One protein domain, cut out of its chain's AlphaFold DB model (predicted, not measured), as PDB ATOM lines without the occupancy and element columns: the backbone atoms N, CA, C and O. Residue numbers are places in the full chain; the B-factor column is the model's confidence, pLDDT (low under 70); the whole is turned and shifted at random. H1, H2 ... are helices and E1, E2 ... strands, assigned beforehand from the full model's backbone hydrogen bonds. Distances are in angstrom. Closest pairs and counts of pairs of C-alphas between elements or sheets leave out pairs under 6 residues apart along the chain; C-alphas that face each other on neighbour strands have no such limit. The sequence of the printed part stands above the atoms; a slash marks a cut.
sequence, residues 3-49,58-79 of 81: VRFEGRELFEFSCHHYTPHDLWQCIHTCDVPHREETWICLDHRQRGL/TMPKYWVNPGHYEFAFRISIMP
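AT A GLANCE: This is residues 3 to 49 and 58 to 79 of the 81 residues of the protein "Beta-galactosidase" of Lentisphaerae bacterium (UniProt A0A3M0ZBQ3). Little regular structure: a loose, flat model with a two-stranded ribbon, E2 and E3, in the middle, a second, E1 and E4, farther out, and short helix H1 away from the second; residues 25 to 30 stick out. The 69 printed residues run E1, E2, H1, E3, E4, both sheets antiparallel, class mixed, with 27 residues in named elements. The radius of gyration of the C-alphas is 15.3 A, the spans 41 by 37 by 14 A.

IN THESE COORDINATES: Find E2 at residues 12 to 16, 14.0 A, and E3 at 39 to 43. E1, residues 3 to 7, begins at C-alpha 3 (9.111, -19.582, 59.166); E4, 73 to 78, 15.7 A, ends at C-alpha 78 (9.209, -14.915, 62.923). H1 is residues 20 to 25.

HOW THE PARTS SIT: Look for N 14 and O 41 of antiparallel E2 and E3, 3.1 A, and N 6 and O 74 of antiparallel E1 and E4, 2.9 A, within hydrogen-bond range, as is every O i to N i+4 pair in H1. H1 is apart from E1 and E4.

THE WHOLE: Residues 50 to 57 are cut out; C-alphas 49 and 58 are 5.8 A apart. The link H1 to E3 is long. No printed residue is under pLDDT 70.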
ATOM      1  N   VAL A   3       9.032 -20.130  60.528       95.19
ATOM      2  CA  VAL A   3       9.111 -19.582  59.166       95.19
ATOM      3  C   VAL A   3       7.691 -19.388  58.653       95.19
ATOM      4  O   VAL A   3       6.858 -20.283  58.774       95.19
ATOM      5  N   ARG A   4       7.404 -18.208  58.104       96.12
ATOM      6  CA  ARG A   4       6.103 -17.860  57.531       96.12
ATOM      7  C   ARG A   4       6.232 -17.666  56.026       96.12
ATOM      8  O   ARG A   4       7.123 -16.941  55.582       96.12
ATOM      9  N   PHE A   5       5.312 -18.275  55.284       97.50
ATOM     10  CA  PHE A   5       5.149 -18.122  53.841       97.50
ATOM     11  C   PHE A   5       3.826 -17.407  53.561       97.50
ATOM     12  O   PHE A   5       2.781 -17.832  54.049       97.50
ATOM     13  N   GLU A   6       3.867 -16.314  52.803       97.62
ATOM     14  CA  GLU A   6       2.691 -15.505  52.454       97.62
ATOM     15  C   GLU A   6       2.614 -15.356  50.934       97.62
ATOM     16  O   GLU A   6       3.526 -14.808  50.321       97.62
ATOM     17  N   GLY A   7       1.541 -15.842  50.313       97.06
ATOM     18  CA  GLY A   7       1.319 -15.711  48.872       97.06
ATOM     19  C   GLY A   7       0.703 -14.361  48.511       97.06
ATOM     20  O   GLY A   7      -0.102 -13.826  49.273       97.06
ATOM     21  N   ARG A   8       1.041 -13.819  47.332       96.50
ATOM     22  CA  ARG A   8       0.290 -12.688  46.741       96.50
ATOM     23  C   ARG A   8      -1.143 -13.102  46.386       96.50
ATOM     24  O   ARG A   8      -2.067 -12.300  46.475       96.50
ATOM     25  N   GLU A   9      -1.299 -14.358  45.988       95.50
ATOM     26  CA  GLU A   9      -2.540 -15.029  45.604       95.50
ATOM     27  C   GLU A   9      -2.646 -16.354  46.377       95.50
ATOM     28  O   GLU A   9      -1.688 -16.767  47.038       95.50
ATOM     29  N   LEU A  10      -3.797 -17.031  46.297       96.38
ATOM     30  CA  LEU A  10      -3.933 -18.387  46.835       96.38
ATOM     31  C   LEU A  10      -2.983 -19.346  46.105       96.38
ATOM     32  O   LEU A  10      -2.831 -19.272  44.887       96.38
ATOM     33  N   PHE A  11      -2.375 -20.245  46.868       97.44
ATOM     34  CA  PHE A  11      -1.442 -21.257  46.389       97.44
ATOM     35  C   PHE A  11      -1.632 -22.546  47.195       97.44
ATOM     36  O   PHE A  11      -2.251 -22.538  48.263       97.44
ATOM     37  N   GLU A  12      -1.112 -23.648  46.674       97.69
ATOM     38  CA  GLU A  12      -1.139 -24.959  47.317       97.69
ATOM     39  C   GLU A  12       0.220 -25.238  47.963       97.69
ATOM     40  O   GLU A  12       1.250 -24.738  47.509       97.69
ATOM     41  N   PHE A  13       0.246 -26.003  49.055       97.69
ATOM     42  CA  PHE A  13       1.506 -26.363  49.695       97.69
ATOM     43  C   PHE A  13       1.465 -27.747  50.329       97.69
ATOM     44  O   PHE A  13       0.407 -28.250  50.712       97.69
ATOM     45  N   SER A  14       2.649 -28.324  50.498       97.81
ATOM     46  CA  SER A  14       2.872 -29.524  51.296       97.81
ATOM     47  C   SER A  14       4.086 -29.341  52.207       97.81
ATOM     48  O   SER A  14       4.941 -28.488  51.962       97.81
ATOM     49  N   CYS A  15       4.119 -30.086  53.311       97.25
ATOM     50  CA  CYS A  15       5.138 -29.967  54.349       97.25
ATOM     51  C   CYS A  15       5.390 -31.343  54.971       97.25
ATOM     52  O   CYS A  15       4.476 -31.934  55.556       97.25
ATOM     53  N   HIS A  16       6.607 -31.867  54.824       97.62
ATOM     54  CA  HIS A  16       6.945 -33.244  55.187       97.62
ATOM     55  C   HIS A  16       8.342 -33.363  55.802       97.62
ATOM     56  O   HIS A  16       9.211 -32.539  55.542       97.62
ATOM     57  N   HIS A  17       8.581 -34.434  56.558       97.94
ATOM     58  CA  HIS A  17       9.916 -34.842  57.026       97.94
ATOM     59  C   HIS A  17      10.529 -35.923  56.122       97.94
ATOM     60  O   HIS A  17      11.165 -36.864  56.582       97.94
ATOM     61  N   TYR A  18      10.290 -35.806  54.819       97.88
ATOM     62  CA  TYR A  18      10.843 -36.645  53.760       97.88
ATOM     63  C   TYR A  18      10.807 -35.872  52.443       97.88
ATOM     64  O   TYR A  18      10.024 -34.934  52.276       97.88
ATOM     65  N   THR A  19      11.643 -36.265  51.490       97.19
ATOM     66  CA  THR A  19      11.617 -35.691  50.143       97.19
ATOM     67  C   THR A  19      10.543 -36.369  49.283       97.19
ATOM     68  O   THR A  19      10.180 -37.521  49.537       97.19
ATOM     69  N   PRO A  20      10.072 -35.724  48.199       95.69
ATOM     70  CA  PRO A  20       9.208 -36.384  47.219       95.69
ATOM     71  C   PRO A  20       9.843 -37.638  46.599       95.69
ATOM     72  O   PRO A  20       9.132 -38.578  46.256       95.69
ATOM     73  N   HIS A  21      11.176 -37.667  46.469       96.62
ATOM     74  CA  HIS A  21      11.888 -38.838  45.962       96.62
ATOM     75  C   HIS A  21      11.840 -40.007  46.946       96.62
ATOM     76  O   HIS A  21      11.625 -41.133  46.511       96.62
ATOM     77  N   ASP A  22      11.984 -39.750  48.251       96.88
ATOM     78  CA  ASP A  22      11.838 -40.796  49.269       96.88
ATOM     79  C   ASP A  22      10.442 -41.419  49.183       96.88
ATOM     80  O   ASP A  22      10.313 -42.630  49.039       96.88
ATOM     81  N   LEU A  23       9.400 -40.577  49.176       97.19
ATOM     82  CA  LEU A  23       8.014 -41.036  49.104       97.19
ATOM     83  C   LEU A  23       7.734 -41.843  47.827       97.19
ATOM     84  O   LEU A  23       7.003 -42.827  47.879       97.19
ATOM     85  N   TRP A  24       8.315 -41.448  46.691       96.88
ATOM     86  CA  TRP A  24       8.149 -42.145  45.412       96.88
ATOM     87  C   TRP A  24       8.733 -43.566  45.408       96.88
ATOM     88  O   TRP A  24       8.208 -44.436  44.719       96.88
ATOM     89  N   GLN A  25       9.824 -43.807  46.142       97.88
ATOM     90  CA  GLN A  25      10.490 -45.116  46.176       97.88
ATOM     91  C   GLN A  25       9.817 -46.114  47.132       97.88
ATOM     92  O   GLN A  25      10.025 -47.321  47.008       97.88
ATOM     93  N   CYS A  26       9.031 -45.632  48.094       97.69
ATOM     94  CA  CYS A  26       8.392 -46.466  49.105       97.69
ATOM     95  C   CYS A  26       7.163 -47.203  48.557       97.69
ATOM     96  O   CYS A  26       6.349 -46.635  47.830       97.69
ATOM     97  N   ILE A  27       6.990 -48.460  48.970       97.56
ATOM     98  CA  ILE A  27       5.797 -49.259  48.643       97.56
ATOM     99  C   ILE A  27       4.824 -49.290  49.827       97.56
ATOM    100  O   ILE A  27       3.608 -49.277  49.627       97.56
ATOM    101  N   HIS A  28       5.339 -49.280  51.058       97.56
ATOM    102  CA  HIS A  28       4.544 -49.256  52.281       97.56
ATOM    103  C   HIS A  28       4.815 -47.985  53.085       97.56
ATOM    104  O   HIS A  28       5.883 -47.384  53.018       97.56
ATOM    105  N   THR A  29       3.845 -47.583  53.906       95.56
ATOM    106  CA  THR A  29       3.945 -46.363  54.722       95.56
ATOM    107  C   THR A  29       5.078 -46.418  55.746       95.56
ATOM    108  O   THR A  29       5.662 -45.385  56.055       95.56
ATOM    109  N   CYS A  30       5.415 -47.609  56.248       96.38
ATOM    110  CA  CYS A  30       6.539 -47.824  57.160       96.38
ATOM    111  C   CYS A  30       7.913 -47.703  56.493       96.38
ATOM    112  O   CYS A  30       8.908 -47.589  57.201       96.38
ATOM    113  N   ASP A  31       7.972 -47.725  55.160       97.31
ATOM    114  CA  ASP A  31       9.225 -47.617  54.413       97.31
ATOM    115  C   ASP A  31       9.674 -46.152  54.287       97.31
ATOM    116  O   ASP A  31      10.821 -45.892  53.925       97.31
ATOM    117  N   VAL A  32       8.776 -45.193  54.560       97.50
ATOM    118  CA  VAL A  32       9.047 -43.762  54.398       97.50
ATOM    119  C   VAL A  32      10.033 -43.305  55.478       97.50
ATOM    120  O   VAL A  32       9.699 -43.350  56.667       97.50
ATOM    121  N   PRO A  33      11.242 -42.848  55.103       96.25
ATOM    122  CA  PRO A  33      12.236 -42.422  56.073       96.25
ATOM    123  C   PRO A  33      11.808 -41.115  56.741       96.25
ATOM    124  O   PRO A  33      11.206 -40.245  56.113       96.25
ATOM    125  N   HIS A  34      12.180 -40.949  58.006       96.81
ATOM    126  CA  HIS A  34      12.100 -39.660  58.683       96.81
ATOM    127  C   HIS A  34      13.430 -38.915  58.534       96.81
ATOM    128  O   HIS A  34      14.487 -39.459  58.854       96.81
ATOM    129  N   ARG A  35      13.373 -37.661  58.088       97.00
ATOM    130  CA  ARG A  35      14.513 -36.745  57.963       97.00
ATOM    131  C   ARG A  35      14.439 -35.629  59.001       97.00
ATOM    132  O   ARG A  35      13.357 -35.261  59.452       97.00
ATOM    133  N   GLU A  36      15.594 -35.090  59.383       97.75
ATOM    134  CA  GLU A  36      15.655 -33.961  60.321       97.75
ATOM    135  C   GLU A  36      15.111 -32.674  59.687       97.75
ATOM    136  O   GLU A  36      14.493 -31.852  60.364       97.75
ATOM    137  N   GLU A  37      15.287 -32.512  58.376       96.88
ATOM    138  CA  GLU A  37      14.791 -31.365  57.633       96.88
ATOM    139  C   GLU A  37      13.271 -31.409  57.434       96.88
ATOM    140  O   GLU A  37      12.655 -32.466  57.283       96.88
ATOM    141  N   THR A  38      12.670 -30.222  57.345       96.62
ATOM    142  CA  THR A  38      11.299 -30.041  56.865       96.62
ATOM    143  C   THR A  38      11.331 -29.660  55.386       96.62
ATOM    144  O   THR A  38      11.838 -28.600  55.019       96.62
ATOM    145  N   TRP A  39      10.770 -30.512  54.533       97.38
ATOM    146  CA  TRP A  39      10.613 -30.278  53.102       97.38
ATOM    147  C   TRP A  39       9.287 -29.570  52.827       97.38
ATOM    148  O   TRP A  39       8.225 -30.112  53.130       97.38
ATOM    149  N   ILE A  40       9.348 -28.364  52.258       97.31
ATOM    150  CA  ILE A  40       8.175 -27.540  51.938       97.31
ATOM    151  C   ILE A  40       8.101 -27.356  50.423       97.31
ATOM    152  O   ILE A  40       9.046 -26.845  49.821       97.31
ATOM    153  N   CYS A  41       6.972 -27.726  49.819       97.38
ATOM    154  CA  CYS A  41       6.659 -27.410  48.424       97.38
ATOM    155  C   CYS A  41       5.610 -26.297  48.391       97.38
ATOM    156  O   CYS A  41       4.620 -26.374  49.117       97.38
ATOM    157  N   LEU A  42       5.837 -25.269  47.571       97.50
ATOM    158  CA  LEU A  42       4.891 -24.179  47.328       97.50
ATOM    159  C   LEU A  42       4.530 -24.195  45.846       97.50
ATOM    160  O   LEU A  42       5.380 -23.913  44.999       97.50
ATOM    161  N   ASP A  43       3.276 -24.493  45.545       97.31
ATOM    162  CA  ASP A  43       2.794 -24.681  44.188       97.31
ATOM    163  C   ASP A  43       1.810 -23.570  43.833       97.31
ATOM    164  O   ASP A  43       0.795 -23.374  44.500       97.31
ATOM    165  N   HIS A  44       2.073 -22.850  42.739       96.94
ATOM    166  CA  HIS A  44       1.082 -21.920  42.194       96.94
ATOM    167  C   HIS A  44      -0.222 -22.657  41.854       96.94
ATOM    168  O   HIS A  44      -1.310 -22.150  42.121       96.94
ATOM    169  N   ARG A  45      -0.094 -23.846  41.248       96.00
ATOM    170  CA  ARG A  45      -1.177 -24.783  40.928       96.00
ATOM    171  C   ARG A  45      -0.622 -26.197  40.800       96.00
ATOM    172  O   ARG A  45       0.410 -26.381  40.154       96.00
ATOM    173  N   GLN A  46      -1.376 -27.188  41.257       97.00
ATOM    174  CA  GLN A  46      -1.141 -28.597  40.981       97.00
ATOM    175  C   GLN A  46      -2.220 -29.160  40.046       97.00
ATOM    176  O   GLN A  46      -3.401 -28.810  40.099       97.00
ATOM    177  N   ARG A  47      -1.822 -30.058  39.140       96.81
ATOM    178  CA  ARG A  47      -2.776 -30.744  38.264       96.81
ATOM    179  C   ARG A  47      -3.655 -31.687  39.092       96.81
ATOM    180  O   ARG A  47      -3.144 -32.492  39.866       96.81
ATOM    181  N   GLY A  48      -4.966 -31.663  38.846       96.75
ATOM    182  CA  GLY A  48      -5.892 -32.595  39.491       96.75
ATOM    183  C   GLY A  48      -5.586 -34.062  39.153       96.75
ATOM    184  O   GLY A  48      -5.184 -34.381  38.034       96.75
ATOM    185  N   LEU A  49      -5.827 -34.973  40.093       95.69
ATOM    186  CA  LEU A  49      -5.481 -36.395  39.946       95.69
ATOM    187  C   LEU A  49      -6.354 -37.131  38.911       95.69
ATOM    188  O   LEU A  49      -5.842 -37.875  38.078       95.69
ATOM    189  N   THR A  58      -7.838 -36.852  34.460       96.75
ATOM    190  CA  THR A  58      -8.145 -35.488  34.922       96.75
ATOM    191  C   THR A  58      -8.983 -34.714  33.896       96.75
ATOM    192  O   THR A  58      -8.587 -34.618  32.734       96.75
ATOM    193  N   MET A  59     -10.095 -34.103  34.315       96.44
ATOM    194  CA  MET A  59     -10.895 -33.252  33.423       96.44
ATOM    195  C   MET A  59     -10.107 -31.998  32.994       96.44
ATOM    196  O   MET A  59      -9.398 -31.440  33.834       96.44
ATOM    197  N   PRO A  60     -10.295 -31.476  31.763       96.69
ATOM    198  CA  PRO A  60      -9.545 -30.320  31.251       96.69
ATOM    199  C   PRO A  60      -9.559 -29.077  32.152       96.69
ATOM    200  O   PRO A  60      -8.565 -28.367  32.251       96.69
ATOM    201  N   LYS A  61     -10.662 -28.836  32.874       96.44
ATOM    202  CA  LYS A  61     -10.787 -27.712  33.820       96.44
ATOM    203  C   LYS A  61      -9.851 -27.791  35.039       96.44
ATOM    204  O   LYS A  61      -9.699 -26.795  35.733       96.44
ATOM    205  N   TYR A  62      -9.248 -28.953  35.303       97.06
ATOM    206  CA  TYR A  62      -8.281 -29.184  36.387       97.06
ATOM    207  C   TYR A  62      -6.854 -29.411  35.863       97.06
ATOM    208  O   TYR A  62      -6.002 -29.954  36.572       97.06
ATOM    209  N   TRP A  63      -6.589 -29.072  34.599       96.69
ATOM    210  CA  TRP A  63      -5.245 -29.122  34.038       96.69
ATOM    211  C   TRP A  63      -4.459 -27.863  34.396       96.69
ATOM    212  O   TRP A  63      -5.007 -26.763  34.471       96.69
ATOM    213  N   VAL A  64      -3.148 -28.031  34.535       96.81
ATOM    214  CA  VAL A  64      -2.189 -26.931  34.441       96.81
ATOM    215  C   VAL A  64      -1.684 -26.946  33.001       96.81
ATOM    216  O   VAL A  64      -0.906 -27.821  32.624       96.81
ATOM    217  N   ASN A  65      -2.234 -26.068  32.162       96.38
ATOM    218  CA  ASN A  65      -1.898 -26.014  30.739       96.38
ATOM    219  C   ASN A  65      -0.523 -25.360  30.521       96.38
ATOM    220  O   ASN A  65      -0.055 -24.618  31.379       96.38
ATOM    221  N   PRO A  66       0.136 -25.582  29.374       96.56
ATOM    222  CA  PRO A  66       1.299 -24.787  28.998       96.56
ATOM    223  C   PRO A  66       0.926 -23.305  28.875       96.56
ATOM    224  O   PRO A  66      -0.133 -22.965  28.346       96.56
ATOM    225  N   GLY A  67       1.804 -22.421  29.339       96.31
ATOM    226  CA  GLY A  67       1.583 -20.981  29.287       96.31
ATOM    227  C   GLY A  67       2.510 -20.224  30.227       96.31
ATOM    228  O   GLY A  67       3.361 -20.815  30.893       96.31
ATOM    229  N   HIS A  68       2.331 -18.907  30.277       97.25
ATOM    230  CA  HIS A  68       3.019 -18.055  31.239       97.25
ATOM    231  C   HIS A  68       2.212 -17.971  32.534       97.25
ATOM    232  O   HIS A  68       1.020 -17.663  32.512       97.25
ATOM    233  N   TYR A  69       2.888 -18.228  33.650       95.94
ATOM    234  CA  TYR A  69       2.348 -18.114  34.998       95.94
ATOM    235  C   TYR A  69       3.272 -17.223  35.816       95.94
ATOM    236  O   TYR A  69       4.493 -17.348  35.733       95.94
ATOM    237  N   GLU A  70       2.685 -16.349  36.622       96.69
ATOM    238  CA  GLU A  70       3.416 -15.576  37.615       96.69
ATOM    239  C   GLU A  70       3.095 -16.125  38.995       96.69
ATOM    240  O   GLU A  70       1.931 -16.300  39.349       96.69
ATOM    241  N   PHE A  71       4.133 -16.379  39.785       97.38
ATOM    242  CA  PHE A  71       3.983 -16.852  41.148       97.38
ATOM    243  C   PHE A  71       4.869 -16.030  42.072       97.38
ATOM    244  O   PHE A  71       6.080 -15.946  41.876       97.38
ATOM    245  N   ALA A  72       4.249 -15.401  43.067       97.62
ATOM    246  CA  ALA A  72       4.925 -14.536  44.018       97.62
ATOM    247  C   ALA A  72       4.500 -14.885  45.443       97.62
ATOM    248  O   ALA A  72       3.309 -14.974  45.756       97.62
ATOM    249  N   PHE A  73       5.490 -15.027  46.313       97.44
ATOM    250  CA  PHE A  73       5.313 -15.250  47.737       97.44
ATOM    251  C   PHE A  73       6.430 -14.552  48.516       97.44
ATOM    252  O   PHE A  73       7.488 -14.223  47.976       97.44
ATOM    253  N   ARG A  74       6.192 -14.323  49.804       97.94
ATOM    254  CA  ARG A  74       7.154 -13.781  50.756       97.94
ATOM    255  C   ARG A  74       7.500 -14.847  51.782       97.94
ATOM    256  O   ARG A  74       6.613 -15.523  52.293       97.94
ATOM    257  N   ILE A  75       8.784 -14.936  52.116       97.44
ATOM    258  CA  ILE A  75       9.278 -15.724  53.245       97.44
ATOM    259  C   ILE A  75       9.741 -14.757  54.334       97.44
ATOM    260  O   ILE A  75      10.440 -13.780  54.052       97.44
ATOM    261  N   SER A  76       9.374 -15.026  55.582       97.19
ATOM    262  CA  SER A  76       9.875 -14.288  56.742       97.19
ATOM    263  C   SER A  76      10.135 -15.217  57.919       97.19
ATOM    264  O   SER A  76       9.340 -16.118  58.188       97.19
ATOM    265  N   ILE A  77      11.218 -14.961  58.650       96.44
ATOM    266  CA  ILE A  77      11.480 -15.601  59.938       96.44
ATOM    267  C   ILE A  77      10.750 -14.797  61.010       96.44
ATOM    268  O   ILE A  77      10.937 -13.587  61.126       96.44
ATOM    269  N   MET A  78       9.916 -15.478  61.784       92.75
ATOM    270  CA  MET A  78       9.209 -14.915  62.923       92.75
ATOM    271  C   MET A  78       9.947 -15.318  64.210       92.75
ATOM    272  O   MET A  78      10.391 -16.474  64.316       92.75
ATOM    273  N   PRO A  79      10.074 -14.407  65.194       86.88
ATOM    274  CA  PRO A  79      10.556 -14.765  66.522       86.88
ATOM    275  C   PRO A  79       9.758 -15.953  67.066       86.88
ATOM    276  O   PRO A  79       8.545 -16.036  66.863       86.88
TER     277      PRO A  79